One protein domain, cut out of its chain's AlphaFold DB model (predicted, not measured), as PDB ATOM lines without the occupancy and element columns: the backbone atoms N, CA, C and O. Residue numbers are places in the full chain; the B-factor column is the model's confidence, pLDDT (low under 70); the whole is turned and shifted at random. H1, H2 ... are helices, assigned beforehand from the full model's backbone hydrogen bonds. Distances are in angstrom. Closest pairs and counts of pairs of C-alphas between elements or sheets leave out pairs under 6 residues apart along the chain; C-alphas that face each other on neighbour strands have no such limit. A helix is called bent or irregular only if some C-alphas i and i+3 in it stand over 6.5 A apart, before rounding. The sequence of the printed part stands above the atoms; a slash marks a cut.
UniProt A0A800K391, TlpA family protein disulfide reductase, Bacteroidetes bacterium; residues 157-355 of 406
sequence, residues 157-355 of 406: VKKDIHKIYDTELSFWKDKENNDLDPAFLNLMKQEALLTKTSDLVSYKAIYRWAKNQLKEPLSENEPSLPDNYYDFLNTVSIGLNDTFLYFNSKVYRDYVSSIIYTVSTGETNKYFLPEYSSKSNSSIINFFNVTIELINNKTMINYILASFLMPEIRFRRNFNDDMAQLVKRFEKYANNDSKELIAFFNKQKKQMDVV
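Overview. This is residues 157 to 355 of the 406 residues of the protein "TlpA family protein disulfide reductase" of Bacteroidetes bacterium (UniProt A0A800K391). A long helical hairpin of H1 and H2a makes one end of the domain, H5 packs on H2a in the middle, and H7, H8 and H9 make a cluster beyond it, with H10 side by side with H8 at the far end. H2 is bent, and its second arm H2b turns away from the hairpin into a long loop, residues 214 to 228, that leads back to the short helix H3; H3, H4 and H6 are small pieces round H2a and H5. The printed part has 199 residues with ten named helices, H1 to H10 in order along the chain, and no named strand; the class is all helix, and the helices that touch are mostly aligned. The whole is compact, with a radius of gyration of the C-alphas of 18.8 A, and spans 56 by 47 by 36 A.

Arrangement. H1, residues 157 to 177, is irregular, only just: C-alphas 174 and 177 are 6.9 A apart. H2, residues 182 to 213, was assigned as one helix by its hydrogen bonds but is bent, C-alphas 201 and 204 being 7.6 A apart; its arms H2a, residues 182 to 201, and H2b, residues 204 to 213, stand at a steep tilt of 62 degrees. H1 and H2a touch as a hairpin, opposite ways at a shallow tilt of 3 degrees; their closest C-alphas, of Tyr 165 and Ala 192, are 5.9 A apart. H3, residues 229 to 235, irregular with C-alphas 229 and 232 7.4 A apart, is close to H2a but not clearly touching, Val 201 and Tyr 230 being closest with C-alphas 7.4 A apart. H4, residues 243 to 248, and H5, residues 250 to 264, touch only at the corner, where the closest C-alphas, of Tyr 246 and Arg 253, are 5.6 A apart. H5 touches H2a, the same way at a shallow tilt of 30 degrees, with the closest C-alphas, of Ser 198 and Tyr 255, 4.7 A apart. H6, residues 269 to 272, is close to H5 but not clearly touching, the closest C-alphas being those of Val 263 and Asn 269 at 5.1 A. H7, residues 283 to 294, touches residues 260 to 264 of H5 at a tilt of 70.0 degrees, only just steep; the closest C-alphas, of Ser 264 and Phe 287, are 5.0 A apart. H7, H8, residues 298 to 314, and H9, residues 321 to 333, form an up and down bundle, each running against the one before. H8 has a kink of 31 degrees near residue 308. H10, residues 336 to 354, irregular with C-alphas 337 and 340 7.4 A apart, touches H8 the same way at a shallow tilt of 9 degrees, the closest C-alphas, of Thr 299 and Asp 337, being 6.4 A apart. Every O i to N i+4 pair is within hydrogen-bond range in H2a, H2b, H4, H5, H7 and H9, against 15 of 17 in H1, 11 of 13 in H8, 12 of 15 in H10 and 0 of 3 in H3, which has 3 of 4 O i to N i+3 pairs within range; H6 is too short for an O i to N i+4 pair.

Along the chain. H1 begins at C-alpha 157, (10.513, 1.283, -8.862), and is 32.3 A long; H2a measures 28.5 A, H5 20.8 A, H8 24.1 A and H10 28.1 A. H5 begins at C-alpha 250, (16.888, 10.411, 10.567), and H10 ends at C-alpha 354, (45.322, 24.752, 5.355).

Size, cuts and confidence. The C-alphas farthest apart, of Asn 177 and Val 354, are 57.8 A apart. The printed part has no cut, and the link from H2 to H3 is long. Mean pLDDT of the printed part is 83.2, with residues 218 to 221, 315 to 323 and 333 to 338 under 70.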
ATOM      1  N   VAL A 157       9.986   0.718 -10.114       84.19
ATOM      2  CA  VAL A 157      10.513   1.283  -8.862       84.19
ATOM      3  C   VAL A 157       9.383   1.653  -7.899       84.19
ATOM      4  O   VAL A 157       9.449   1.310  -6.723       84.19
ATOM      5  N   LYS A 158       8.301   2.269  -8.393       87.31
ATOM      6  CA  LYS A 158       7.115   2.593  -7.589       87.31
ATOM      7  C   LYS A 158       6.495   1.336  -6.973       87.31
ATOM      8  O   LYS A 158       6.198   1.337  -5.782       87.31
ATOM      9  N   LYS A 159       6.334   0.257  -7.749       88.88
ATOM     10  CA  LYS A 159       5.818  -1.028  -7.244       88.88
ATOM     11  C   LYS A 159       6.711  -1.607  -6.144       88.88
ATOM     12  O   LYS A 159       6.191  -2.066  -5.130       88.88
ATOM     13  N   ASP A 160       8.027  -1.565  -6.331       87.81
ATOM     14  CA  ASP A 160       8.976  -2.072  -5.339       87.81
ATOM     15  C   ASP A 160       8.939  -1.232  -4.054       87.81
ATOM     16  O   ASP A 160       8.842  -1.802  -2.973       87.81
ATOM     17  N   ILE A 161       8.900   0.103  -4.155       88.81
ATOM     18  CA  ILE A 161       8.741   1.000  -2.999       88.81
ATOM     19  C   ILE A 161       7.452   0.681  -2.220       88.81
ATOM     20  O   ILE A 161       7.484   0.582  -0.993       88.81
ATOM     21  N   HIS A 162       6.323   0.479  -2.911       91.19
ATOM     22  CA  HIS A 162       5.070   0.083  -2.257       91.19
ATOM     23  C   HIS A 162       5.194  -1.270  -1.556       91.19
ATOM     24  O   HIS A 162       4.823  -1.378  -0.394       91.19
ATOM     25  N   LYS A 163       5.790  -2.271  -2.213       91.00
ATOM     26  CA  LYS A 163       6.009  -3.591  -1.612       91.00
ATOM     27  C   LYS A 163       6.877  -3.514  -0.352       91.00
ATOM     28  O   LYS A 163       6.574  -4.188   0.630       91.00
ATOM     29  N   ILE A 164       7.948  -2.716  -0.379       89.81
ATOM     30  CA  ILE A 164       8.815  -2.487   0.786       89.81
ATOM     31  C   ILE A 164       7.994  -1.863   1.915       89.81
ATOM     32  O   ILE A 164       7.982  -2.402   3.016       89.81
ATOM     33  N   TYR A 165       7.253  -0.790   1.631       91.88
ATOM     34  CA  TYR A 165       6.389  -0.139   2.616       91.88
ATOM     35  C   TYR A 165       5.351  -1.085   3.222       91.88
ATOM     36  O   TYR A 165       5.201  -1.108   4.437       91.88
ATOM     37  N   ASP A 166       4.650  -1.867   2.398       93.25
ATOM     38  CA  ASP A 166       3.627  -2.801   2.873       93.25
ATOM     39  C   ASP A 166       4.254  -3.881   3.765       93.25
ATOM     40  O   ASP A 166       3.710  -4.200   4.816       93.25
ATOM     41  N   THR A 167       5.443  -4.376   3.401       92.00
ATOM     42  CA  THR A 167       6.208  -5.341   4.209       92.00
ATOM     43  C   THR A 167       6.609  -4.742   5.559       92.00
ATOM     44  O   THR A 167       6.387  -5.360   6.600       92.00
ATOM     45  N   GLU A 168       7.176  -3.530   5.560       92.56
ATOM     46  CA  GLU A 168       7.585  -2.843   6.788       92.56
ATOM     47  C   GLU A 168       6.375  -2.514   7.676       92.56
ATOM     48  O   GLU A 168       6.416  -2.735   8.885       92.56
ATOM     49  N   LEU A 169       5.275  -2.028   7.094       93.50
ATOM     50  CA  LEU A 169       4.057  -1.695   7.828       93.50
ATOM     51  C   LEU A 169       3.392  -2.936   8.428       93.50
ATOM     52  O   LEU A 169       2.964  -2.878   9.579       93.50
ATOM     53  N   SER A 170       3.292  -4.032   7.670       94.38
ATOM     54  CA  SER A 170       2.744  -5.295   8.167       94.38
ATOM     55  C   SER A 170       3.557  -5.825   9.339       94.38
ATOM     56  O   SER A 170       2.969  -6.122  10.371       94.38
ATOM     57  N   PHE A 171       4.893  -5.819   9.241       94.25
ATOM     58  CA  PHE A 171       5.755  -6.218  10.356       94.25
ATOM     59  C   PHE A 171       5.417  -5.449  11.639       94.25
ATOM     60  O   PHE A 171       5.236  -6.056  12.688       94.25
ATOM     61  N   TRP A 172       5.285  -4.120  11.569       94.62
ATOM     62  CA  TRP A 172       4.952  -3.327  12.754       94.62
ATOM     63  C   TRP A 172       3.504  -3.513  13.213       94.62
ATOM     64  O   TRP A 172       3.241  -3.481  14.408       94.62
ATOM     65  N   LYS A 173       2.546  -3.730  12.310       93.94
ATOM     66  CA  LYS A 173       1.165  -4.051  12.703       93.94
ATOM     67  C   LYS A 173       1.078  -5.370  13.466       93.94
ATOM     68  O   LYS A 173       0.397  -5.427  14.481       93.94
ATOM     69  N   ASP A 174       1.828  -6.382  13.050       93.75
ATOM     70  CA  ASP A 174       1.834  -7.689  13.716       93.75
ATOM     71  C   ASP A 174       2.375  -7.612  15.154       93.75
ATOM     72  O   ASP A 174       2.039  -8.443  15.995       93.75
ATOM     73  N   LYS A 175       3.174  -6.582  15.466       93.12
ATOM     74  CA  LYS A 175       3.700  -6.319  16.812       93.12
ATOM     75  C   LYS A 175       2.764  -5.469  17.689       93.12
ATOM     76  O   LYS A 175       3.120  -5.203  18.829       93.12
ATOM     77  N   GLU A 176       1.584  -5.052  17.210       88.50
ATOM     78  CA  GLU A 176       0.604  -4.281  18.010       88.50
ATOM     79  C   GLU A 176       0.096  -5.034  19.241       88.50
ATOM     80  O   GLU A 176      -0.236  -4.408  20.241       88.50
ATOM     81  N   ASN A 177       0.046  -6.364  19.169       82.50
ATOM     82  CA  ASN A 177      -0.406  -7.211  20.272       82.50
ATOM     83  C   ASN A 177       0.726  -7.587  21.245       82.50
ATOM     84  O   ASN A 177       0.488  -8.328  22.196       82.50
ATOM     85  N   ASN A 178       1.950  -7.117  20.993       82.56
ATOM     86  CA  ASN A 178       3.077  -7.321  21.893       82.56
ATOM     87  C   ASN A 178       3.107  -6.212  22.953       82.56
ATOM     88  O   ASN A 178       2.585  -5.122  22.731       82.56
ATOM     89  N   ASP A 179       3.766  -6.475  24.083       86.00
ATOM     90  CA  ASP A 179       3.997  -5.494  25.151       86.00
ATOM     91  C   ASP A 179       5.073  -4.472  24.733       86.00
ATOM     92  O   ASP A 179       6.204  -4.486  25.212       86.00
ATOM     93  N   LEU A 180       4.751  -3.651  23.730       91.25
ATOM     94  CA  LEU A 180       5.606  -2.592  23.194       91.25
ATOM     95  C   LEU A 180       5.011  -1.223  23.509       91.25
ATOM     96  O   LEU A 180       3.804  -1.018  23.372       91.25
ATOM     97  N   ASP A 181       5.871  -0.250  23.811       89.88
ATOM     98  CA  ASP A 181       5.466   1.145  23.949       89.88
ATOM     99  C   ASP A 181       4.715   1.630  22.682       89.88
ATOM    100  O   ASP A 181       5.291   1.668  21.581       89.88
ATOM    101  N   PRO A 182       3.446   2.072  22.803       90.69
ATOM    102  CA  PRO A 182       2.679   2.593  21.675       90.69
ATOM    103  C   PRO A 182       3.370   3.756  20.951       90.69
ATOM    104  O   PRO A 182       3.219   3.909  19.737       90.69
ATOM    105  N   ALA A 183       4.152   4.577  21.660       88.25
ATOM    106  CA  ALA A 183       4.909   5.669  21.059       88.25
ATOM    107  C   ALA A 183       6.048   5.154  20.169       88.25
ATOM    108  O   ALA A 183       6.273   5.707  19.089       88.25
ATOM    109  N   PHE A 184       6.740   4.087  20.582       90.88
ATOM    110  CA  PHE A 184       7.733   3.412  19.744       90.88
ATOM    111  C   PHE A 184       7.067   2.847  18.488       90.88
ATOM    112  O   PHE A 184       7.513   3.110  17.372       90.88
ATOM    113  N   LEU A 185       5.948   2.143  18.653       93.19
ATOM    114  CA  LEU A 185       5.263   1.511  17.536       93.19
ATOM    115  C   LEU A 185       4.734   2.522  16.509       93.19
ATOM    116  O   LEU A 185       4.876   2.331  15.298       93.19
ATOM    117  N   ASN A 186       4.157   3.624  16.990       91.00
ATOM    118  CA  ASN A 186       3.702   4.721  16.142       91.00
ATOM    119  C   ASN A 186       4.865   5.375  15.394       91.00
ATOM    120  O   ASN A 186       4.742   5.619  14.192       91.00
ATOM    121  N   LEU A 187       6.003   5.598  16.062       89.75
ATOM    122  CA  LEU A 187       7.210   6.119  15.421       89.75
ATOM    123  C   LEU A 187       7.668   5.202  14.279       89.75
ATOM    124  O   LEU A 187       7.885   5.683  13.168       89.75
ATOM    125  N   MET A 188       7.757   3.889  14.508       91.56
ATOM    126  CA  MET A 188       8.225   2.948  13.482       91.56
ATOM    127  C   MET A 188       7.295   2.893  12.258       91.56
ATOM    128  O   MET A 188       7.764   2.909  11.117       91.56
ATOM    129  N   LYS A 189       5.972   2.917  12.465       92.19
ATOM    130  CA  LYS A 189       4.986   2.975  11.370       92.19
ATOM    131  C   LYS A 189       5.052   4.291  10.594       92.19
ATOM    132  O   LYS A 189       4.960   4.290   9.365       92.19
ATOM    133  N   GLN A 190       5.225   5.415  11.293       91.56
ATOM    134  CA  GLN A 190       5.408   6.718  10.657       91.56
ATOM    135  C   GLN A 190       6.690   6.751   9.821       91.56
ATOM    136  O   GLN A 190       6.664   7.221   8.687       91.56
ATOM    137  N   GLU A 191       7.796   6.203  10.322       90.25
ATOM    138  CA  GLU A 191       9.053   6.136   9.574       90.25
ATOM    139  C   GLU A 191       8.953   5.274   8.304       90.25
ATOM    140  O   GLU A 191       9.532   5.641   7.278       90.25
ATOM    141  N   ALA A 192       8.174   4.187   8.308       91.69
ATOM    142  CA  ALA A 192       7.898   3.426   7.086       91.69
ATOM    143  C   ALA A 192       7.194   4.305   6.028       91.69
ATOM    144  O   ALA A 192       7.597   4.344   4.859       91.69
ATOM    145  N   LEU A 193       6.182   5.085   6.435       92.56
ATOM    146  CA  LEU A 193       5.479   6.018   5.546       92.56
ATOM    147  C   LEU A 193       6.398   7.135   5.033       92.56
ATOM    148  O   LEU A 193       6.365   7.464   3.846       92.56
ATOM    149  N   LEU A 194       7.221   7.710   5.910       92.94
ATOM    150  CA  LEU A 194       8.168   8.771   5.570       92.94
ATOM    151  C   LEU A 194       9.241   8.280   4.594       92.94
ATOM    152  O   LEU A 194       9.538   8.977   3.626       92.94
ATOM    153  N   THR A 195       9.755   7.063   4.795       91.75
ATOM    154  CA  THR A 195      10.685   6.408   3.864       91.75
ATOM    155  C   THR A 195      10.050   6.281   2.484       91.75
ATOM    156  O   THR A 195      10.603   6.791   1.512       91.75
ATOM    157  N   LYS A 196       8.860   5.667   2.396       92.38
ATOM    158  CA  LYS A 196       8.131   5.499   1.129       92.38
ATOM    159  C   LYS A 196       7.981   6.829   0.393       92.38
ATOM    160  O   LYS A 196       8.241   6.916  -0.805       92.38
ATOM    161  N   THR A 197       7.544   7.859   1.113       93.44
ATOM    162  CA  THR A 197       7.320   9.194   0.553       93.44
ATOM    163  C   THR A 197       8.627   9.812   0.058       93.44
ATOM    164  O   THR A 197       8.676  10.284  -1.075       93.44
ATOM    165  N   SER A 198       9.693   9.754   0.862       92.25
ATOM    166  CA  SER A 198      11.023  10.250   0.496       92.25
ATOM    167  C   SER A 198      11.568   9.566  -0.761       92.25
ATOM    168  O   SER A 198      12.081  10.241  -1.655       92.25
ATOM    169  N   ASP A 199      11.422   8.243  -0.863       89.69
ATOM    170  CA  ASP A 199      11.904   7.457  -2.005       89.69
ATOM    171  C   ASP A 199      11.136   7.783  -3.295       89.69
ATOM    172  O   ASP A 199      11.745   7.946  -4.356       89.69
ATOM    173  N   LEU A 200       9.807   7.939  -3.216       90.62
ATOM    174  CA  LEU A 200       8.981   8.347  -4.360       90.62
ATOM    175  C   LEU A 200       9.314   9.772  -4.816       90.62
ATOM    176  O   LEU A 200       9.492  10.016  -6.005       90.62
ATOM    177  N   VAL A 201       9.441  10.711  -3.878       91.25
ATOM    178  CA  VAL A 201       9.767  12.111  -4.192       91.25
ATOM    179  C   VAL A 201      11.163  12.243  -4.800       91.25
ATOM    180  O   VAL A 201      11.373  13.038  -5.714       91.25
ATOM    181  N   SER A 202      12.122  11.454  -4.316       88.56
ATOM    182  CA  SER A 202      13.519  11.541  -4.747       88.56
ATOM    183  C   SER A 202      13.812  10.778  -6.039       88.56
ATOM    184  O   SER A 202      14.916  10.907  -6.571       88.56
ATOM    185  N   TYR A 203      12.862   9.993  -6.563       87.06
ATOM    186  CA  TYR A 203      13.081   9.074  -7.685       87.06
ATOM    187  C   TYR A 203      13.813   9.725  -8.864       87.06
ATOM    188  O   TYR A 203      14.864   9.246  -9.296       87.06
ATOM    189  N   LYS A 204      13.289  10.846  -9.368       84.81
ATOM    190  CA  LYS A 204      13.836  11.516 -10.554       84.81
ATOM    191  C   LYS A 204      15.221  12.109 -10.294       84.81
ATOM    192  O   LYS A 204      16.111  12.008 -11.141       84.81
ATOM    193  N   ALA A 205      15.436  12.663  -9.102       83.81
ATOM    194  CA  ALA A 205      16.733  13.181  -8.675       83.81
ATOM    195  C   ALA A 205      17.792  12.070  -8.587       83.81
ATOM    196  O   ALA A 205      18.890  12.216  -9.127       83.81
ATOM    197  N   ILE A 206      17.442  10.939  -7.969       82.50
ATOM    198  CA  ILE A 206      18.308   9.762  -7.843       82.50
ATOM    199  C   ILE A 206      18.619   9.178  -9.225       82.50
ATOM    200  O   ILE A 206      19.772   8.848  -9.504       82.50
ATOM    201  N   TYR A 207      17.623   9.106 -10.113       81.31
ATOM    202  CA  TYR A 207      17.805   8.634 -11.483       81.31
ATOM    203  C   TYR A 207      18.824   9.486 -12.253       81.31
ATOM    204  O   TYR A 207      19.791   8.955 -12.807       81.31
ATOM    205  N   ARG A 208      18.648  10.815 -12.241       81.69
ATOM    206  CA  ARG A 208      19.570  11.765 -12.883       81.69
ATOM    207  C   ARG A 208      20.977  11.665 -12.308       81.69
ATOM    208  O   ARG A 208      21.949  11.606 -13.061       81.69
ATOM    209  N   TRP A 209      21.086  11.616 -10.979       80.81
ATOM    210  CA  TRP A 209      22.365  11.454 -10.295       80.81
ATOM    211  C   TRP A 209      23.075  10.174 -10.751       80.81
ATOM    212  O   TRP A 209      24.244  10.231 -11.130       80.81
ATOM    213  N   ALA A 210      22.363   9.048 -10.795       78.56
ATOM    214  CA  ALA A 210      22.918   7.759 -11.191       78.56
ATOM    215  C   ALA A 210      23.420   7.754 -12.639       78.56
ATOM    216  O   ALA A 210      24.533   7.300 -12.899       78.56
ATOM    217  N   LYS A 211      22.638   8.305 -13.576       78.06
ATOM    218  CA  LYS A 211      23.047   8.456 -14.982       78.06
ATOM    219  C   LYS A 211      24.312   9.300 -15.121       78.06
ATOM    220  O   LYS A 211      25.232   8.899 -15.829       78.06
ATOM    221  N   ASN A 212      24.396  10.405 -14.379       78.38
ATOM    222  CA  ASN A 212      25.577  11.265 -14.380       78.38
ATOM    223  C   ASN A 212      26.825  10.539 -13.843       78.38
ATOM    224  O   ASN A 212      27.882  10.595 -14.463       78.38
ATOM    225  N   GLN A 213      26.705   9.782 -12.741       74.50
ATOM    226  CA  GLN A 213      27.827   8.981 -12.216       74.50
ATOM    227  C   GLN A 213      28.350   7.959 -13.234       74.50
ATOM    228  O   GLN A 213      29.539   7.647 -13.253       74.50
ATOM    229  N   LEU A 214      27.467   7.454 -14.093       76.06
ATOM    230  CA  LEU A 214      27.790   6.479 -15.130       76.06
ATOM    231  C   LEU A 214      28.215   7.111 -16.460       76.06
ATOM    232  O   LEU A 214      28.538   6.377 -17.389       76.06
ATOM    233  N   LYS A 215      28.223   8.447 -16.555       80.31
ATOM    234  CA  LYS A 215      28.478   9.198 -17.796       80.31
ATOM    235  C   LYS A 215      27.545   8.782 -18.946       80.31
ATOM    236  O   LYS A 215      27.928   8.836 -20.110       80.31
ATOM    237  N   GLU A 216      26.323   8.365 -18.618       76.81
ATOM    238  CA  GLU A 216      25.288   8.026 -19.596       76.81
ATOM    239  C   GLU A 216      24.456   9.279 -19.934       76.81
ATOM    240  O   GLU A 216      24.091  10.027 -19.019       76.81
ATOM    241  N   PRO A 217      24.116   9.527 -21.214       71.88
ATOM    242  CA  PRO A 217      23.321  10.689 -21.603       71.88
ATOM    243  C   PRO A 217      21.908  10.645 -20.997       71.88
ATOM    244  O   PRO A 217      21.243   9.607 -20.987       71.88
ATOM    245  N   LEU A 218      21.444  11.797 -20.496       67.69
ATOM    246  CA  LEU A 218      20.115  11.951 -19.885       67.69
ATOM    247  C   LEU A 218      18.983  11.963 -20.928       67.69
ATOM    248  O   LEU A 218      17.915  11.418 -20.668       67.69
ATOM    249  N   SER A 219      19.218  12.570 -22.096       59.97
ATOM    250  CA  SER A 219      18.180  12.963 -23.063       59.97
ATOM    251  C   SER A 219      17.440  11.808 -23.737       59.97
ATOM    252  O   SER A 219      16.292  11.982 -24.122       59.97
ATOM    253  N   GLU A 220      18.058  10.636 -23.874       57.22
ATOM    254  CA  GLU A 220      17.432   9.499 -24.570       57.22
ATOM    255  C   GLU A 220      16.639   8.576 -23.637       57.22
ATOM    256  O   GLU A 220      15.892   7.728 -24.109       57.22
ATOM    257  N   ASN A 221      16.790   8.714 -22.313       61.97
ATOM    258  CA  ASN A 221      16.302   7.712 -21.363       61.97
ATOM    259  C   ASN A 221      15.719   8.296 -20.067       61.97
ATOM    260  O   ASN A 221      15.542   7.547 -19.106       61.97
ATOM    261  N   GLU A 222      15.467   9.602 -19.958       73.06
ATOM    262  CA  GLU A 222      14.826  10.138 -18.752       73.06
ATOM    263  C   GLU A 222      13.364   9.647 -18.654       73.06
ATOM    264  O   GLU A 222      12.591   9.852 -19.589       73.06
ATOM    265  N   PRO A 223      12.954   8.995 -17.547       71.94
ATOM    266  CA  PRO A 223      11.584   8.540 -17.376       71.94
ATOM    267  C   PRO A 223      10.639   9.743 -17.369       71.94
ATOM    268  O   PRO A 223      10.731  10.600 -16.488       71.94
ATOM    269  N   SER A 224       9.703   9.779 -18.319       76.50
ATOM    270  CA  SER A 224       8.568  10.694 -18.226       76.50
ATOM    271  C   SER A 224       7.697  10.268 -17.045       76.50
ATOM    272  O   SER A 224       7.278   9.110 -16.948       76.50
ATOM    273  N   LEU A 225       7.476  11.193 -16.115       84.38
ATOM    274  CA  LEU A 225       6.558  10.992 -15.002       84.38
ATOM    275  C   LEU A 225       5.159  11.438 -15.444       84.38
ATOM    276  O   LEU A 225       5.050  12.507 -16.041       84.38
ATOM    277  N   PRO A 226       4.096  10.669 -15.148       86.69
ATOM    278  CA  PRO A 226       2.726  11.139 -15.343       86.69
ATOM    279  C   PRO A 226       2.471  12.467 -14.612       86.69
ATOM    280  O   PRO A 226       3.013  12.672 -13.526       86.69
ATOM    281  N   ASP A 227       1.593  13.323 -15.141       85.81
ATOM    282  CA  ASP A 227       1.277  14.633 -14.537       85.81
ATOM    283  C   ASP A 227       0.795  14.523 -13.080       85.81
ATOM    284  O   ASP A 227       1.081  15.377 -12.245       85.81
ATOM    285  N   ASN A 228       0.096  13.434 -12.760       88.81
ATOM    286  CA  ASN A 228      -0.421  13.127 -11.429       88.81
ATOM    287  C   ASN A 228       0.555  12.318 -10.558       88.81
ATOM    288  O   ASN A 228       0.163  11.790  -9.515       88.81
ATOM    289  N   TYR A 229       1.817  12.161 -10.971       90.44
ATOM    290  CA  TYR A 229       2.777  11.305 -10.271       90.44
ATOM    291  C   TYR A 229       2.908  11.668  -8.790       90.44
ATOM    292  O   TYR A 229       2.942  10.766  -7.955       90.44
ATOM    293  N   TYR A 230       2.935  12.965  -8.478       92.25
ATOM    294  CA  TYR A 230       3.122  13.499  -7.130       92.25
ATOM    295  C   TYR A 230       1.818  13.673  -6.327       92.25
ATOM    296  O   TYR A 230       1.876  14.089  -5.173       92.25
ATOM    297  N   ASP A 231       0.647  13.293  -6.858       92.56
ATOM    298  CA  ASP A 231      -0.645  13.480  -6.170       92.56
ATOM    299  C   ASP A 231      -0.756  12.723  -4.840       92.56
ATOM    300  O   ASP A 231      -1.557  13.095  -3.981       92.56
ATOM    301  N   PHE A 232       0.084  11.704  -4.620       90.62
ATOM    302  CA  PHE A 232       0.174  11.019  -3.329       90.62
ATOM    303  C   PHE A 232       0.564  11.961  -2.183       90.62
ATOM    304  O   PHE A 232       0.226  11.669  -1.037       90.62
ATOM    305  N   LEU A 233       1.219  13.096  -2.461       91.81
ATOM    306  CA  LEU A 233       1.581  14.092  -1.450       91.81
ATOM    307  C   LEU A 233       0.355  14.713  -0.772       91.81
ATOM    308  O   LEU A 233       0.436  15.055   0.403       91.81
ATOM    309  N   ASN A 234      -0.799  14.752  -1.447       88.06
ATOM    310  CA  ASN A 234      -2.062  15.199  -0.845       88.06
ATOM    311  C   ASN A 234      -2.555  14.266   0.275       88.06
ATOM    312  O   ASN A 234      -3.422  14.643   1.056       88.06
ATOM    313  N   THR A 235      -2.034  13.037   0.340       85.44
ATOM    314  CA  THR A 235      -2.435  12.021   1.328       85.44
ATOM    315  C   THR A 235      -1.453  11.895   2.490       85.44
ATOM    316  O   THR A 235      -1.720  11.173   3.451       85.44
ATOM    317  N   VAL A 236      -0.309  12.582   2.423       85.19
ATOM    318  CA  VAL A 236       0.713  12.530   3.470       85.19
ATOM    319  C   VAL A 236       0.308  13.481   4.591       85.19
ATOM    320  O   VAL A 236       0.370  14.696   4.445       85.19
ATOM    321  N   SER A 237      -0.096  12.924   5.733       81.94
ATOM    322  CA  SER A 237      -0.551  13.702   6.895       81.94
ATOM    323  C   SER A 237       0.585  14.319   7.718       81.94
ATOM    324  O   SER A 237       0.338  15.168   8.573       81.94
ATOM    325  N   ILE A 238       1.832  13.899   7.486       84.00
ATOM    326  CA  ILE A 238       2.984  14.350   8.265       84.00
ATOM    327  C   ILE A 238       3.553  15.636   7.651       84.00
ATOM    328  O   ILE A 238       4.146  15.626   6.569       84.00
ATOM    329  N   GLY A 239       3.388  16.747   8.375       90.00
ATOM    330  CA  GLY A 239       3.908  18.059   7.987       90.00
ATOM    331  C   GLY A 239       5.437  18.164   8.062       90.00
ATOM    332  O   GLY A 239       6.115  17.290   8.599       90.00
ATOM    333  N   LEU A 240       5.984  19.270   7.548       93.56
ATOM    334  CA  LEU A 240       7.436  19.514   7.449       93.56
ATOM    335  C   LEU A 240       8.066  20.156   8.693       93.56
ATOM    336  O   LEU A 240       9.274  20.353   8.717       93.56
ATOM    337  N   ASN A 241       7.265  20.520   9.698       94.44
ATOM    338  CA  ASN A 241       7.672  21.378  10.817       94.44
ATOM    339  C   ASN A 241       7.633  20.686  12.195       94.44
ATOM    340  O   ASN A 241       7.594  21.358  13.226       94.44
ATOM    341  N   ASP A 242       7.654  19.352  12.232       92.19
ATOM    342  CA  ASP A 242       7.714  18.588  13.479       92.19
ATOM    343  C   ASP A 242       9.147  18.582  14.028       92.19
ATOM    344  O   ASP A 242      10.018  17.813  13.612       92.19
ATOM    345  N   THR A 243       9.399  19.481  14.978       88.12
ATOM    346  CA  THR A 243      10.719  19.607  15.609       88.12
ATOM    347  C   THR A 243      11.121  18.352  16.380       88.12
ATOM    348  O   THR A 243      12.291  17.973  16.346       88.12
ATOM    349  N   PHE A 244      10.178  17.667  17.029       85.06
ATOM    350  CA  PHE A 244      10.481  16.463  17.792       85.06
ATOM    351  C   PHE A 244      10.969  15.355  16.856       85.06
ATOM    352  O   PHE A 244      12.058  14.814  17.072       85.06
ATOM    353  N   LEU A 245      10.240  15.073  15.773       87.00
ATOM    354  CA  LEU A 245      10.662  14.093  14.771       87.00
ATOM    355  C   LEU A 245      11.965  14.510  14.086       87.00
ATOM    356  O   LEU A 245      12.854  13.676  13.912       87.00
ATOM    357  N   TYR A 246      12.147  15.794  13.772       87.62
ATOM    358  CA  TYR A 246      13.386  16.279  13.165       87.62
ATOM    359  C   TYR A 246      14.625  15.975  14.015       87.62
ATOM    360  O   TYR A 246      15.649  15.514  13.495       87.62
ATOM    361  N   PHE A 247      14.535  16.184  15.330       80.94
ATOM    362  CA  PHE A 247      15.647  15.947  16.249       80.94
ATOM    363  C   PHE A 247      15.798  14.474  16.672       80.94
ATOM    364  O   PHE A 247      16.870  14.094  17.139       80.94
ATOM    365  N   ASN A 248      14.798  13.617  16.432       79.69
ATOM    366  CA  ASN A 248      14.798  12.224  16.902       79.69
ATOM    367  C   ASN A 248      14.761  11.149  15.803       79.69
ATOM    368  O   ASN A 248      15.041   9.989  16.099       79.69
ATOM    369  N   SER A 249      14.483  11.504  14.547       84.31
ATOM    370  CA  SER A 249      14.353  10.562  13.428       84.31
ATOM    371  C   SER A 249      15.186  11.003  12.229       84.31
ATOM    372  O   SER A 249      14.956  12.060  11.635       84.31
ATOM    373  N   LYS A 250      16.169  10.185  11.829       84.88
ATOM    374  CA  LYS A 250      16.888  10.411  10.567       84.88
ATOM    375  C   LYS A 250      15.954  10.315   9.368       84.88
ATOM    376  O   LYS A 250      16.075  11.122   8.452       84.88
ATOM    377  N   VAL A 251      15.007   9.384   9.409       88.44
ATOM    378  CA  VAL A 251      14.033   9.174   8.337       88.44
ATOM    379  C   VAL A 251      13.188  10.429   8.113       88.44
ATOM    380  O   VAL A 251      13.001  10.842   6.972       88.44
ATOM    381  N   TYR A 252      12.754  11.102   9.184       91.25
ATOM    382  CA  TYR A 252      12.052  12.380   9.064       91.25
ATOM    383  C   TYR A 252      12.928  13.476   8.438       91.25
ATOM    384  O   TYR A 252      12.463  14.229   7.586       91.25
ATOM    385  N   ARG A 253      14.213  13.556   8.808       90.69
ATOM    386  CA  ARG A 253      15.145  14.519   8.192       90.69
ATOM    387  C   ARG A 253      15.369  14.247   6.708       90.69
ATOM    388  O   ARG A 253      15.430  15.200   5.933       90.69
ATOM    389  N   ASP A 254      15.494  12.978   6.322       89.50
ATOM    390  CA  ASP A 254      15.625  12.574   4.921       89.50
ATOM    391  C   ASP A 254      14.356  12.960   4.140       89.50
ATOM    392  O   ASP A 254      14.461  13.601   3.096       89.50
ATOM    393  N   TYR A 255      13.169  12.695   4.703       93.38
ATOM    394  CA  TYR A 255      11.884  13.130   4.149       93.38
ATOM    395  C   TYR A 255      11.826  14.647   3.944       93.38
ATOM    396  O   TYR A 255      11.636  15.096   2.814       93.38
ATOM    397  N   VAL A 256      12.064  15.448   4.990       94.44
ATOM    398  CA  VAL A 256      12.042  16.917   4.886       94.44
ATOM    399  C   VAL A 256      13.042  17.406   3.836       94.44
ATOM    400  O   VAL A 256      12.701  18.238   2.997       94.44
ATOM    401  N   SER A 257      14.257  16.852   3.828       92.12
ATOM    402  CA  SER A 257      15.294  17.228   2.861       92.12
ATOM    403  C   SER A 257      14.905  16.870   1.423       92.12
ATOM    404  O   SER A 257      15.165  17.662   0.520       92.12
ATOM    405  N   SER A 258      14.257  15.717   1.206       92.38
ATOM    406  CA  SER A 258      13.765  15.294  -0.113       92.38
ATOM    407  C   SER A 258      12.684  16.232  -0.647       92.38
ATOM    408  O   SER A 258      12.755  16.648  -1.801       92.38
ATOM    409  N   ILE A 259      11.742  16.644   0.208       93.38
ATOM    410  CA  ILE A 259      10.683  17.586  -0.161       93.38
ATOM    411  C   ILE A 259      11.290  18.943  -0.523       93.38
ATOM    412  O   ILE A 259      11.014  19.468  -1.599       93.38
ATOM    413  N   ILE A 260      12.152  19.497   0.339       93.56
ATOM    414  CA  ILE A 260      12.803  20.792   0.088       93.56
ATOM    415  C   ILE A 260      13.593  20.743  -1.221       93.56
ATOM    416  O   ILE A 260      13.498  21.664  -2.033       93.56
ATOM    417  N   TYR A 261      14.351  19.668  -1.449       90.44
ATOM    418  CA  TYR A 261      15.118  19.500  -2.677       90.44
ATOM    419  C   TYR A 261      14.209  19.485  -3.913       90.44
ATOM    420  O   TYR A 261      14.443  20.263  -4.836       90.44
ATOM    421  N   THR A 262      13.144  18.684  -3.924       89.19
ATOM    422  CA  THR A 262      12.245  18.569  -5.085       89.19
ATOM    423  C   THR A 262      11.393  19.826  -5.317       89.19
ATOM    424  O   THR A 262      11.119  20.190  -6.460       89.19
ATOM    425  N   VAL A 263      11.045  20.577  -4.268       90.56
ATOM    426  CA  VAL A 263      10.446  21.916  -4.422       90.56
ATOM    427  C   VAL A 263      11.479  22.903  -4.984       90.56
ATOM    428  O   VAL A 263      11.181  23.708  -5.860       90.56
ATOM    429  N   SER A 264      12.748  22.819  -4.577       88.81
ATOM    430  CA  SER A 264      13.790  23.711  -5.109       88.81
ATOM    431  C   SER A 264      14.082  23.526  -6.603       88.81
ATOM    432  O   SER A 264      14.627  24.439  -7.228       88.81
ATOM    433  N   THR A 265      13.702  22.382  -7.185       84.56
ATOM    434  CA  THR A 265      13.813  22.105  -8.626       84.56
ATOM    435  C   THR A 265      12.556  22.468  -9.419       84.56
ATOM    436  O   THR A 265      12.593  22.417 -10.648       84.56
ATOM    437  N   GLY A 266      11.461  22.850  -8.754       83.25
ATOM    438  CA  GLY A 266      10.195  23.210  -9.393       83.25
ATOM    439  C   GLY A 266       9.179  22.073  -9.528       83.25
ATOM    440  O   GLY A 266       8.022  22.331  -9.851       83.25
ATOM    441  N   GLU A 267       9.571  20.819  -9.285       79.75
ATOM    442  CA  GLU A 267       8.755  19.645  -9.633       79.75
ATOM    443  C   GLU A 267       7.521  19.467  -8.739       79.75
ATOM    444  O   GLU A 267       6.491  18.982  -9.204       79.75
ATOM    445  N   THR A 268       7.600  19.880  -7.472       80.69
ATOM    446  CA  THR A 268       6.514  19.727  -6.486       80.69
ATOM    447  C   THR A 268       5.991  21.058  -5.941       80.69
ATOM    448  O   THR A 268       5.305  21.075  -4.919       80.69
ATOM    449  N   ASN A 269       6.272  22.182  -6.614       82.69
ATOM    450  CA  ASN A 269       5.891  23.524  -6.144       82.69
ATOM    451  C   ASN A 269       4.391  23.633  -5.879       82.69
ATOM    452  O   ASN A 269       3.999  24.090  -4.814       82.69
ATOM    453  N   LYS A 270       3.552  23.110  -6.781       84.81
ATOM    454  CA  LYS A 270       2.085  23.123  -6.654       84.81
ATOM    455  C   LYS A 270       1.560  22.588  -5.310       84.81
ATOM    456  O   LYS A 270       0.495  23.016  -4.883       84.81
ATOM    457  N   TYR A 271       2.269  21.665  -4.658       85.62
ATOM    458  CA  TYR A 271       1.808  21.037  -3.413       85.62
ATOM    459  C   TYR A 271       2.269  21.776  -2.152       85.62
ATOM    460  O   TYR A 271       1.612  21.676  -1.122       85.62
ATOM    461  N   PHE A 272       3.386  22.506  -2.218       86.94
ATOM    462  CA  PHE A 272       4.011  23.099  -1.030       86.94
ATOM    463  C   PHE A 272       4.231  24.610  -1.131       86.94
ATOM    464  O   PHE A 272       4.044  25.315  -0.147       86.94
ATOM    465  N   LEU A 273       4.622  25.110  -2.307       86.69
ATOM    466  CA  LEU A 273       4.830  26.530  -2.602       86.69
ATOM    467  C   LEU A 273       4.381  26.849  -4.045       86.69
ATOM    468  O   LEU A 273       5.233  26.994  -4.926       86.69
ATOM    469  N   PRO A 274       3.066  26.945  -4.325       85.44
ATOM    470  CA  PRO A 274       2.552  27.076  -5.695       85.44
ATOM    471  C   PRO A 274       3.078  28.308  -6.440       85.44
ATOM    472  O   PRO A 274       3.260  28.270  -7.653       85.44
ATOM    473  N   GLU A 275       3.352  29.384  -5.702       85.31
ATOM    474  CA  GLU A 275       3.846  30.659  -6.232       85.31
ATOM    475  C   GLU A 275       5.381  30.732  -6.297       85.31
ATOM    476  O   GLU A 275       5.944  31.729  -6.757       85.31
ATOM    477  N   TYR A 276       6.093  29.696  -5.839       83.19
ATOM    478  CA  TYR A 276       7.549  29.711  -5.861       83.19
ATOM    479  C   TYR A 276       8.074  29.564  -7.287       83.19
ATOM    480  O   TYR A 276       7.800  28.593  -7.994       83.19
ATOM    481  N   SER A 277       8.910  30.521  -7.674       77.25
ATOM    482  CA  SER A 277       9.743  30.477  -8.868       77.25
ATOM    483  C   SER A 277      11.209  30.517  -8.450       77.25
ATOM    484  O   SER A 277      11.580  31.194  -7.486       77.25
ATOM    485  N   SER A 278      12.056  29.763  -9.155       76.75
ATOM    486  CA  SER A 278      13.496  29.730  -8.894       76.75
ATOM    487  C   SER A 278      14.079  31.138  -8.965       76.75
ATOM    488  O   SER A 278      14.039  31.789 -10.004       76.75
ATOM    489  N   LYS A 279      14.643  31.602  -7.847       74.44
ATOM    490  CA  LYS A 279      15.197  32.960  -7.708       74.44
ATOM    491  C   LYS A 279      16.674  33.035  -8.133       74.44
ATOM    492  O   LYS A 279      17.296  34.087  -8.019       74.44
ATOM    493  N   SER A 280      17.267  31.912  -8.544       79.94
ATOM    494  CA  SER A 280      18.673  31.795  -8.933       79.94
ATOM    495  C   SER A 280      18.895  30.619  -9.889       79.94
ATOM    496  O   SER A 280      18.182  29.618  -9.825       79.94
ATOM    497  N   ASN A 281      19.943  30.704 -10.712       79.75
ATOM    498  CA  ASN A 281      20.459  29.570 -11.490       79.75
ATOM    499  C   ASN A 281      21.205  28.543 -10.615       79.75
ATOM    500  O   ASN A 281      21.537  27.456 -11.077       79.75
ATOM    501  N   SER A 282      21.474  28.880  -9.353       80.88
ATOM    502  CA  SER A 282      22.187  28.029  -8.406       80.88
ATOM    503  C   SER A 282      21.207  27.157  -7.615       80.88
ATOM    504  O   SER A 282      20.424  27.656  -6.801       80.88
ATOM    505  N   SER A 283      21.258  25.836  -7.828       79.94
ATOM    506  CA  SER A 283      20.389  24.866  -7.139       79.94
ATOM    507  C   SER A 283      20.520  24.943  -5.617       79.94
ATOM    508  O   SER A 283      19.528  24.824  -4.905       79.94
ATOM    509  N   ILE A 284      21.726  25.216  -5.112       79.88
ATOM    510  CA  ILE A 284      21.969  25.363  -3.676       79.88
ATOM    511  C   ILE A 284      21.344  26.644  -3.106       79.88
ATOM    512  O   ILE A 284      20.810  26.625  -1.997       79.88
ATOM    513  N   ILE A 285      21.325  27.743  -3.869       83.94
ATOM    514  CA  ILE A 285      20.630  28.974  -3.465       83.94
ATOM    515  C   ILE A 285      19.116  28.743  -3.445       83.94
ATOM    516  O   ILE A 285      18.447  29.191  -2.512       83.94
ATOM    517  N   ASN A 286      18.572  28.020  -4.427       86.94
ATOM    518  CA  ASN A 286      17.148  27.678  -4.446       86.94
ATOM    519  C   ASN A 286      16.767  26.768  -3.272       86.94
ATOM    520  O   ASN A 286      15.774  27.052  -2.608       86.94
ATOM    521  N   PHE A 287      17.573  25.750  -2.954       88.94
ATOM    522  CA  PHE A 287      17.375  24.911  -1.765       88.94
ATOM    523  C   PHE A 287      17.317  25.756  -0.486       88.94
ATOM    524  O   PHE A 287      16.420  25.596   0.343       88.94
ATOM    525  N   PHE A 288      18.242  26.710  -0.353       88.69
ATOM    526  CA  PHE A 288      18.300  27.617   0.791       88.69
ATOM    527  C   PHE A 288      17.039  28.484   0.904       88.69
ATOM    528  O   PHE A 288      16.460  28.595   1.983       88.69
ATOM    529  N   ASN A 289      16.595  29.075  -0.210       88.69
ATOM    530  CA  ASN A 289      15.390  29.902  -0.246       88.69
ATOM    531  C   ASN A 289      14.146  29.079   0.115       88.69
ATOM    532  O   ASN A 289      13.403  29.476   1.002       88.69
ATOM    533  N   VAL A 290      13.956  27.914  -0.511       92.31
ATOM    534  CA  VAL A 290      12.821  27.021  -0.229       92.31
ATOM    535  C   VAL A 290      12.810  26.568   1.229       92.31
ATOM    536  O   VAL A 290      11.747  26.530   1.839       92.31
ATOM    537  N   THR A 291      13.976  26.279   1.818       92.50
ATOM    538  CA  THR A 291      14.066  25.912   3.243       92.50
ATOM    539  C   THR A 291      13.477  27.003   4.138       92.50
ATOM    540  O   THR A 291      12.735  26.695   5.063       92.50
ATOM    541  N   ILE A 292      13.784  28.274   3.866       89.44
ATOM    542  CA  ILE A 292      13.299  29.410   4.668       89.44
ATOM    543  C   ILE A 292      11.795  29.644   4.478       89.44
ATOM    544  O   ILE A 292      11.140  30.099   5.409       89.44
ATOM    545  N   GLU A 293      11.258  29.344   3.296       91.75
ATOM    546  CA  GLU A 293       9.828  29.501   2.991       91.75
ATOM    547  C   GLU A 293       8.985  28.348   3.578       91.75
ATOM    548  O   GLU A 293       7.853  28.566   3.998       91.75
ATOM    549  N   LEU A 294       9.520  27.117   3.625       93.12
ATOM    550  CA  LEU A 294       8.789  25.925   4.092       93.12
ATOM    551  C   LEU A 294       8.890  25.664   5.594       93.12
ATOM    552  O   LEU A 294       8.013  25.009   6.170       93.12
ATOM    553  N   ILE A 295       9.993  26.079   6.213       93.38
ATOM    554  CA  ILE A 295      10.312  25.716   7.588       93.38
ATOM    555  C   ILE A 295      10.160  26.929   8.501       93.38
ATOM    556  O   ILE A 295      10.786  27.963   8.306       93.38
ATOM    557  N   ASN A 296       9.383  26.762   9.567       91.75
ATOM    558  CA  ASN A 296       8.980  27.834  10.474       91.75
ATOM    559  C   ASN A 296       9.842  27.873  11.747       91.75
ATOM    560  O   ASN A 296       9.860  28.872  12.469       91.75
ATOM    561  N   ASN A 297      10.571  26.793  12.050       88.88
ATOM    562  CA  ASN A 297      11.454  26.725  13.212       88.88
ATOM    563  C   ASN A 297      12.895  27.114  12.847       88.88
ATOM    564  O   ASN A 297      13.571  26.406  12.102       88.88
ATOM    565  N   LYS A 298      13.400  28.205  13.436       84.75
ATOM    566  CA  LYS A 298      14.747  28.741  13.156       84.75
ATOM    567  C   LYS A 298      15.874  27.739  13.410       84.75
ATOM    568  O   LYS A 298      16.810  27.658  12.623       84.75
ATOM    569  N   THR A 299      15.792  26.969  14.492       82.81
ATOM    570  CA  THR A 299      16.815  25.969  14.817       82.81
ATOM    571  C   THR A 299      16.797  24.852  13.776       82.81
ATOM    572  O   THR A 299      17.845  24.489  13.250       82.81
ATOM    573  N   MET A 300      15.616  24.384  13.377       87.12
ATOM    574  CA  MET A 300      15.472  23.395  12.309       87.12
ATOM    575  C   MET A 300      16.036  23.895  10.973       87.12
ATOM    576  O   MET A 300      16.851  23.193  10.377       87.12
ATOM    577  N   ILE A 301      15.701  25.130  10.562       88.00
ATOM    578  CA  ILE A 301      16.285  25.799   9.382       88.00
ATOM    579  C   ILE A 301      17.811  25.709   9.438       88.00
ATOM    580  O   ILE A 301      18.434  25.203   8.510       88.00
ATOM    581  N   ASN A 302      18.427  26.123  10.546       82.31
ATOM    582  CA  ASN A 302      19.884  26.132  10.662       82.31
ATOM    583  C   ASN A 302      20.489  24.726  10.518       82.31
ATOM    584  O   ASN A 302      21.477  24.543   9.806       82.31
ATOM    585  N   TYR A 303      19.883  23.708  11.125       84.75
ATOM    586  CA  TYR A 303      20.363  22.334  10.975       84.75
ATOM    587  C   TYR A 303      20.186  21.787   9.548       84.75
ATOM    588  O   TYR A 303      21.082  21.089   9.072       84.75
ATOM    589  N   ILE A 304      19.082  22.103   8.859       88.12
ATOM    590  CA  ILE A 304      18.845  21.695   7.460       88.12
ATOM    591  C   ILE A 304      19.872  22.354   6.540       88.12
ATOM    592  O   ILE A 304      20.528  21.702   5.734       88.12
ATOM    593  N   LEU A 305      20.057  23.664   6.681       85.75
ATOM    594  CA  LEU A 305      20.986  24.409   5.844       85.75
ATOM    595  C   LEU A 305      22.423  23.932   6.044       85.75
ATOM    596  O   LEU A 305      23.162  23.745   5.078       85.75
ATOM    597  N   ALA A 306      22.825  23.680   7.290       80.88
ATOM    598  CA  ALA A 306      24.157  23.166   7.546       80.88
ATOM    599  C   ALA A 306      24.344  21.739   7.018       80.88
ATOM    600  O   ALA A 306      25.426  21.435   6.522       80.88
ATOM    601  N   SER A 307      23.341  20.855   7.109       81.06
ATOM    602  CA  SER A 307      23.484  19.480   6.602       81.06
ATOM    603  C   SER A 307      23.745  19.463   5.093       81.06
ATOM    604  O   SER A 307      24.488  18.606   4.619       81.06
ATOM    605  N   PHE A 308      23.235  20.464   4.372       80.44
ATOM    606  CA  PHE A 308      23.501  20.668   2.951       80.44
ATOM    607  C   PHE A 308      24.851  21.356   2.672       80.44
ATOM    608  O   PHE A 308      25.578  20.951   1.769       80.44
ATOM    609  N   LEU A 309      25.237  22.368   3.462       78.50
ATOM    610  CA  LEU A 309      26.494  23.111   3.260       78.50
ATOM    611  C   LEU A 309      27.750  22.317   3.652       78.50
ATOM    612  O   LEU A 309      28.816  22.493   3.058       78.50
ATOM    613  N   MET A 310      27.663  21.461   4.671       77.69
ATOM    614  CA  MET A 310      28.829  20.764   5.223       77.69
ATOM    615  C   MET A 310      29.529  19.818   4.230       77.69
ATOM    616  O   MET A 310      30.764  19.851   4.174       77.69
ATOM    617  N   PRO A 311      28.817  18.991   3.439       77.00
ATOM    618  CA  PRO A 311      29.429  18.204   2.372       77.00
ATOM    619  C   PRO A 311      30.173  19.065   1.343       77.00
ATOM    620  O   PRO A 311      31.306  18.735   0.991       77.00
ATOM    621  N   GLU A 312      29.600  20.196   0.920       75.62
ATOM    622  CA  GLU A 312      30.228  21.095  -0.062       75.62
ATOM    623  C   GLU A 312      31.574  21.640   0.434       75.62
ATOM    624  O   GLU A 312      32.539  21.735  -0.328       75.62
ATOM    625  N   ILE A 313      31.677  21.915   1.736       73.75
ATOM    626  CA  ILE A 313      32.918  22.376   2.371       73.75
ATOM    627  C   ILE A 313      33.936  21.256   2.481       73.75
ATOM    628  O   ILE A 313      35.085  21.431   2.077       73.75
ATOM    629  N   ARG A 314      33.521  20.106   3.030       72.88
ATOM    630  CA  ARG A 314      34.413  18.963   3.270       72.88
ATOM    631  C   ARG A 314      35.028  18.445   1.980       72.88
ATOM    632  O   ARG A 314      36.200  18.094   1.966       72.88
ATOM    633  N   PHE A 315      34.245  18.407   0.906       69.69
ATOM    634  CA  PHE A 315      34.699  17.881  -0.376       69.69
ATOM    635  C   PHE A 315      35.187  18.968  -1.341       69.69
ATOM    636  O   PHE A 315      35.591  18.626  -2.448       69.69
ATOM    637  N   ARG A 316      35.149  20.255  -0.947       65.44
ATOM    638  CA  ARG A 316      35.495  21.421  -1.790       65.44
ATOM    639  C   ARG A 316      34.880  21.359  -3.199       65.44
ATOM    640  O   ARG A 316      35.460  21.891  -4.139       65.44
ATOM    641  N   ARG A 317      33.716  20.717  -3.360       59.19
ATOM    642  CA  ARG A 317      33.146  20.440  -4.689       59.19
ATOM    643  C   ARG A 317      32.815  21.724  -5.448       59.19
ATOM    644  O   ARG A 317      33.050  21.763  -6.646       59.19
ATOM    645  N   ASN A 318      32.358  22.767  -4.747       54.41
ATOM    646  CA  ASN A 318      31.953  24.049  -5.333       54.41
ATOM    647  C   ASN A 318      32.239  25.248  -4.406       54.41
ATOM    648  O   ASN A 318      31.337  26.014  -4.091       54.41
ATOM    649  N   PHE A 319      33.470  25.436  -3.917       60.47
ATOM    650  CA  PHE A 319      33.794  26.615  -3.091       60.47
ATOM    651  C   PHE A 319      33.923  27.889  -3.962       60.47
ATOM    652  O   PHE A 319      35.023  28.366  -4.226       60.47
ATOM    653  N   ASN A 320      32.790  28.393  -4.453       66.12
ATOM    654  CA  ASN A 320      32.649  29.579  -5.305       66.12
ATOM    655  C   ASN A 320      32.007  30.760  -4.533       66.12
ATOM    656  O   ASN A 320      31.787  30.683  -3.319       66.12
ATOM    657  N   ASP A 321      31.679  31.850  -5.233       66.94
ATOM    658  CA  ASP A 321      31.015  33.025  -4.645       66.94
ATOM    659  C   ASP A 321      29.634  32.709  -4.040       66.94
ATOM    660  O   ASP A 321      29.262  33.311  -3.026       66.94
ATOM    661  N   ASP A 322      28.898  31.730  -4.585       69.69
ATOM    662  CA  ASP A 322      27.618  31.285  -4.014       69.69
ATOM    663  C   ASP A 322      27.823  30.753  -2.597       69.69
ATOM    664  O   ASP A 322      27.064  31.100  -1.691       69.69
ATOM    665  N   MET A 323      28.883  29.975  -2.362       69.69
ATOM    666  CA  MET A 323      29.187  29.463  -1.026       69.69
ATOM    667  C   MET A 323      29.493  30.590  -0.044       69.69
ATOM    668  O   MET A 323      28.987  30.565   1.074       69.69
ATOM    669  N   ALA A 324      30.248  31.619  -0.437       72.00
ATOM    670  CA  ALA A 324      30.488  32.769   0.437       72.00
ATOM    671  C   ALA A 324      29.181  33.499   0.801       72.00
ATOM    672  O   ALA A 324      28.993  33.900   1.954       72.00
ATOM    673  N   GLN A 325      28.255  33.637  -0.152       72.62
ATOM    674  CA  GLN A 325      26.929  34.205   0.100       72.62
ATOM    675  C   GLN A 325      26.086  33.316   1.017       72.62
ATOM    676  O   GLN A 325      25.447  33.824   1.936       72.62
ATOM    677  N   LEU A 326      26.095  32.002   0.803       75.00
ATOM    678  CA  LEU A 326      25.346  31.041   1.610       75.00
ATOM    679  C   LEU A 326      25.853  30.979   3.043       75.00
ATOM    680  O   LEU A 326      25.042  30.915   3.958       75.00
ATOM    681  N   VAL A 327      27.168  31.074   3.252       73.94
ATOM    682  CA  VAL A 327      27.749  31.182   4.596       73.94
ATOM    683  C   VAL A 327      27.275  32.449   5.287       73.94
ATOM    684  O   VAL A 327      26.768  32.362   6.397       73.94
ATOM    685  N   LYS A 328      27.337  33.606   4.619       75.69
ATOM    686  CA  LYS A 328      26.824  34.865   5.187       75.69
ATOM    687  C   LYS A 328      25.328  34.793   5.497       75.69
ATOM    688  O   LYS A 328      24.877  35.302   6.521       75.69
ATOM    689  N   ARG A 329      24.539  34.164   4.620       75.81
ATOM    690  CA  ARG A 329      23.109  33.930   4.864       75.81
ATOM    691  C   ARG A 329      22.922  33.015   6.070       75.81
ATOM    692  O   ARG A 329      22.163  33.363   6.962       75.81
ATOM    693  N   PHE A 330      23.638  31.898   6.135       76.88
ATOM    694  CA  PHE A 330      23.596  30.967   7.258       76.88
ATOM    695  C   PHE A 330      23.956  31.664   8.578       76.88
ATOM    696  O   PHE A 330      23.208  31.552   9.543       76.88
ATOM    697  N   GLU A 331      25.017  32.471   8.600       74.69
ATOM    698  CA  GLU A 331      25.415  33.292   9.751       74.69
ATOM    699  C   GLU A 331      24.324  34.292  10.169       74.69
ATOM    700  O   GLU A 331      24.129  34.506  11.362       74.69
ATOM    701  N   LYS A 332      23.565  34.859   9.217       75.25
ATOM    702  CA  LYS A 332      22.421  35.747   9.502       75.25
ATOM    703  C   LYS A 332      21.240  35.012  10.154       75.25
ATOM    704  O   LYS A 332      20.541  35.605  10.972       75.25
ATOM    705  N   TYR A 333      20.984  33.762   9.769       68.81
ATOM    706  CA  TYR A 333      19.897  32.945  10.335       68.81
ATOM    707  C   TYR A 333      20.299  32.215  11.621       68.81
ATOM    708  O   TYR A 333      19.434  31.768  12.386       68.81
ATOM    709  N   ALA A 334      21.599  32.121  11.891       68.25
ATOM    710  CA  ALA A 334      22.111  31.433  13.052       68.25
ATOM    711  C   ALA A 334      21.688  32.117  14.364       68.25
ATOM    712  O   ALA A 334      21.852  33.317  14.567       68.25
ATOM    713  N   ASN A 335      21.136  31.320  15.275       67.00
ATOM    714  CA  ASN A 335      20.713  31.729  16.612       67.00
ATOM    715  C   ASN A 335      21.650  31.141  17.688       67.00
ATOM    716  O   ASN A 335      22.601  30.419  17.376       67.00
ATOM    717  N   ASN A 336      21.378  31.428  18.969       64.31
ATOM    718  CA  ASN A 336      22.143  30.864  20.089       64.31
ATOM    719  C   ASN A 336      22.196  29.325  20.053       64.31
ATOM    720  O   ASN A 336      23.262  28.762  20.300       64.31
ATOM    721  N   ASP A 337      21.109  28.666  19.642       62.00
ATOM    722  CA  ASP A 337      21.017  27.201  19.516       62.00
ATOM    723  C   ASP A 337      21.900  26.637  18.387       62.00
ATOM    724  O   ASP A 337      22.186  25.442  18.333       62.00
ATOM    725  N   SER A 338      22.364  27.504  17.483       66.81
ATOM    726  CA  SER A 338      23.217  27.169  16.340       66.81
ATOM    727  C   SER A 338      24.675  27.591  16.540       66.81
ATOM    728  O   SER A 338      25.495  27.403  15.644       66.81
ATOM    729  N   LYS A 339      25.048  28.123  17.715       70.06
ATOM    730  CA  LYS A 339      26.435  28.527  18.018       70.06
ATOM    731  C   LYS A 339      27.429  27.384  17.852       70.06
ATOM    732  O   LYS A 339      28.486  27.578  17.254       70.06
ATOM    733  N   GLU A 340      27.090  26.187  18.333       72.69
ATOM    734  CA  GLU A 340      27.940  25.005  18.144       72.69
ATOM    735  C   GLU A 340      28.112  24.655  16.666       72.69
ATOM    736  O   GLU A 340      29.193  24.247  16.243       72.69
ATOM    737  N   LEU A 341      27.050  24.834  15.882       73.25
ATOM    738  CA  LEU A 341      27.029  24.547  14.458       73.25
ATOM    739  C   LEU A 341      27.892  25.544  13.678       73.25
ATOM    740  O   LEU A 341      28.701  25.115  12.860       73.25
ATOM    741  N   ILE A 342      27.814  26.843  13.992       72.19
ATOM    742  CA  ILE A 342      28.709  27.871  13.436       72.19
ATOM    743  C   ILE A 342      30.162  27.605  13.841       72.19
ATOM    744  O   ILE A 342      31.063  27.665  13.008       72.19
ATOM    745  N   ALA A 343      30.421  27.298  15.115       78.25
ATOM    746  CA  ALA A 343      31.774  27.011  15.584       78.25
ATOM    747  C   ALA A 343      32.359  25.787  14.865       78.25
ATOM    748  O   ALA A 343      33.514  25.800  14.432       78.25
ATOM    749  N   PHE A 344      31.545  24.745  14.683       76.31
ATOM    750  CA  PHE A 344      31.910  23.566  13.912       76.31
ATOM    751  C   PHE A 344      32.186  23.903  12.445       76.31
ATOM    752  O   PHE A 344      33.224  23.512  11.912       76.31
ATOM    753  N   PHE A 345      31.302  24.677  11.819       75.44
ATOM    754  CA  PHE A 345      31.441  25.169  10.456       75.44
ATOM    755  C   PHE A 345      32.762  25.928  10.262       75.44
ATOM    756  O   PHE A 345      33.571  25.577   9.404       75.44
ATOM    757  N   ASN A 346      33.029  26.915  11.121       77.31
ATOM    758  CA  ASN A 346      34.245  27.726  11.089       77.31
ATOM    759  C   ASN A 346      35.502  26.885  11.322       77.31
ATOM    760  O   ASN A 346      36.517  27.095  10.655       77.31
ATOM    761  N   LYS A 347      35.433  25.889  12.215       82.38
ATOM    762  CA  LYS A 347      36.520  24.926  12.419       82.38
ATOM    763  C   LYS A 347      36.803  24.129  11.145       82.38
ATOM    764  O   LYS A 347      37.965  24.022  10.762       82.38
ATOM    765  N   GLN A 348      35.775  23.591  10.485       78.69
ATOM    766  CA  GLN A 348      35.946  22.834   9.241       78.69
ATOM    767  C   GLN A 348      36.482  23.721   8.113       78.69
ATOM    768  O   GLN A 348      37.443  23.339   7.454       78.69
ATOM    769  N   LYS A 349      35.948  24.936   7.946       76.81
ATOM    770  CA  LYS A 349      36.457  25.921   6.982       76.81
ATOM    771  C   LYS A 349      37.950  26.196   7.192       76.81
ATOM    772  O   LYS A 349      38.731  26.057   6.257       76.81
ATOM    773  N   LYS A 350      38.359  26.485   8.434       82.19
ATOM    774  CA  LYS A 350      39.768  26.719   8.784       82.19
ATOM    775  C   LYS A 350      40.650  25.505   8.482       82.19
ATOM    776  O   LYS A 350      41.752  25.678   7.977       82.19
ATOM    777  N   GLN A 351      40.183  24.291   8.781       81.62
ATOM    778  CA  GLN A 351      40.917  23.060   8.460       81.62
ATOM    779  C   GLN A 351      41.101  22.891   6.952       81.62
ATOM    780  O   GLN A 351      42.199  22.570   6.503       81.62
ATOM    781  N   MET A 352      40.058  23.168   6.171       77.31
ATOM    782  CA  MET A 352      40.159  23.105   4.721       77.31
ATOM    783  C   MET A 352      41.132  24.157   4.190       77.31
ATOM    784  O   MET A 352      41.897  23.840   3.282       77.31
ATOM    785  N   ASP A 353      41.146  25.383   4.722       78.69
ATOM    786  CA  ASP A 353      42.033  26.467   4.264       78.69
ATOM    787  C   ASP A 353      43.528  26.138   4.357       78.69
ATOM    788  O   ASP A 353      44.305  26.678   3.574       78.69
ATOM    789  N   VAL A 354      43.929  25.222   5.245       83.44
ATOM    790  CA  VAL A 354      45.322  24.752   5.355       83.44
ATOM    791  C   VAL A 354      45.752  23.932   4.131       83.44
ATOM    792  O   VAL A 354      46.921  23.950   3.762       83.44
ATOM    793  N   VAL A 355      44.818  23.246   3.469       83.44
ATOM    794  CA  VAL A 355      45.089  22.333   2.341       83.44
ATOM    795  C   VAL A 355      44.598  22.875   0.993       83.44
ATOM    796  O   VAL A 355      44.374  22.114   0.053       83.44
TER     797      VAL A 355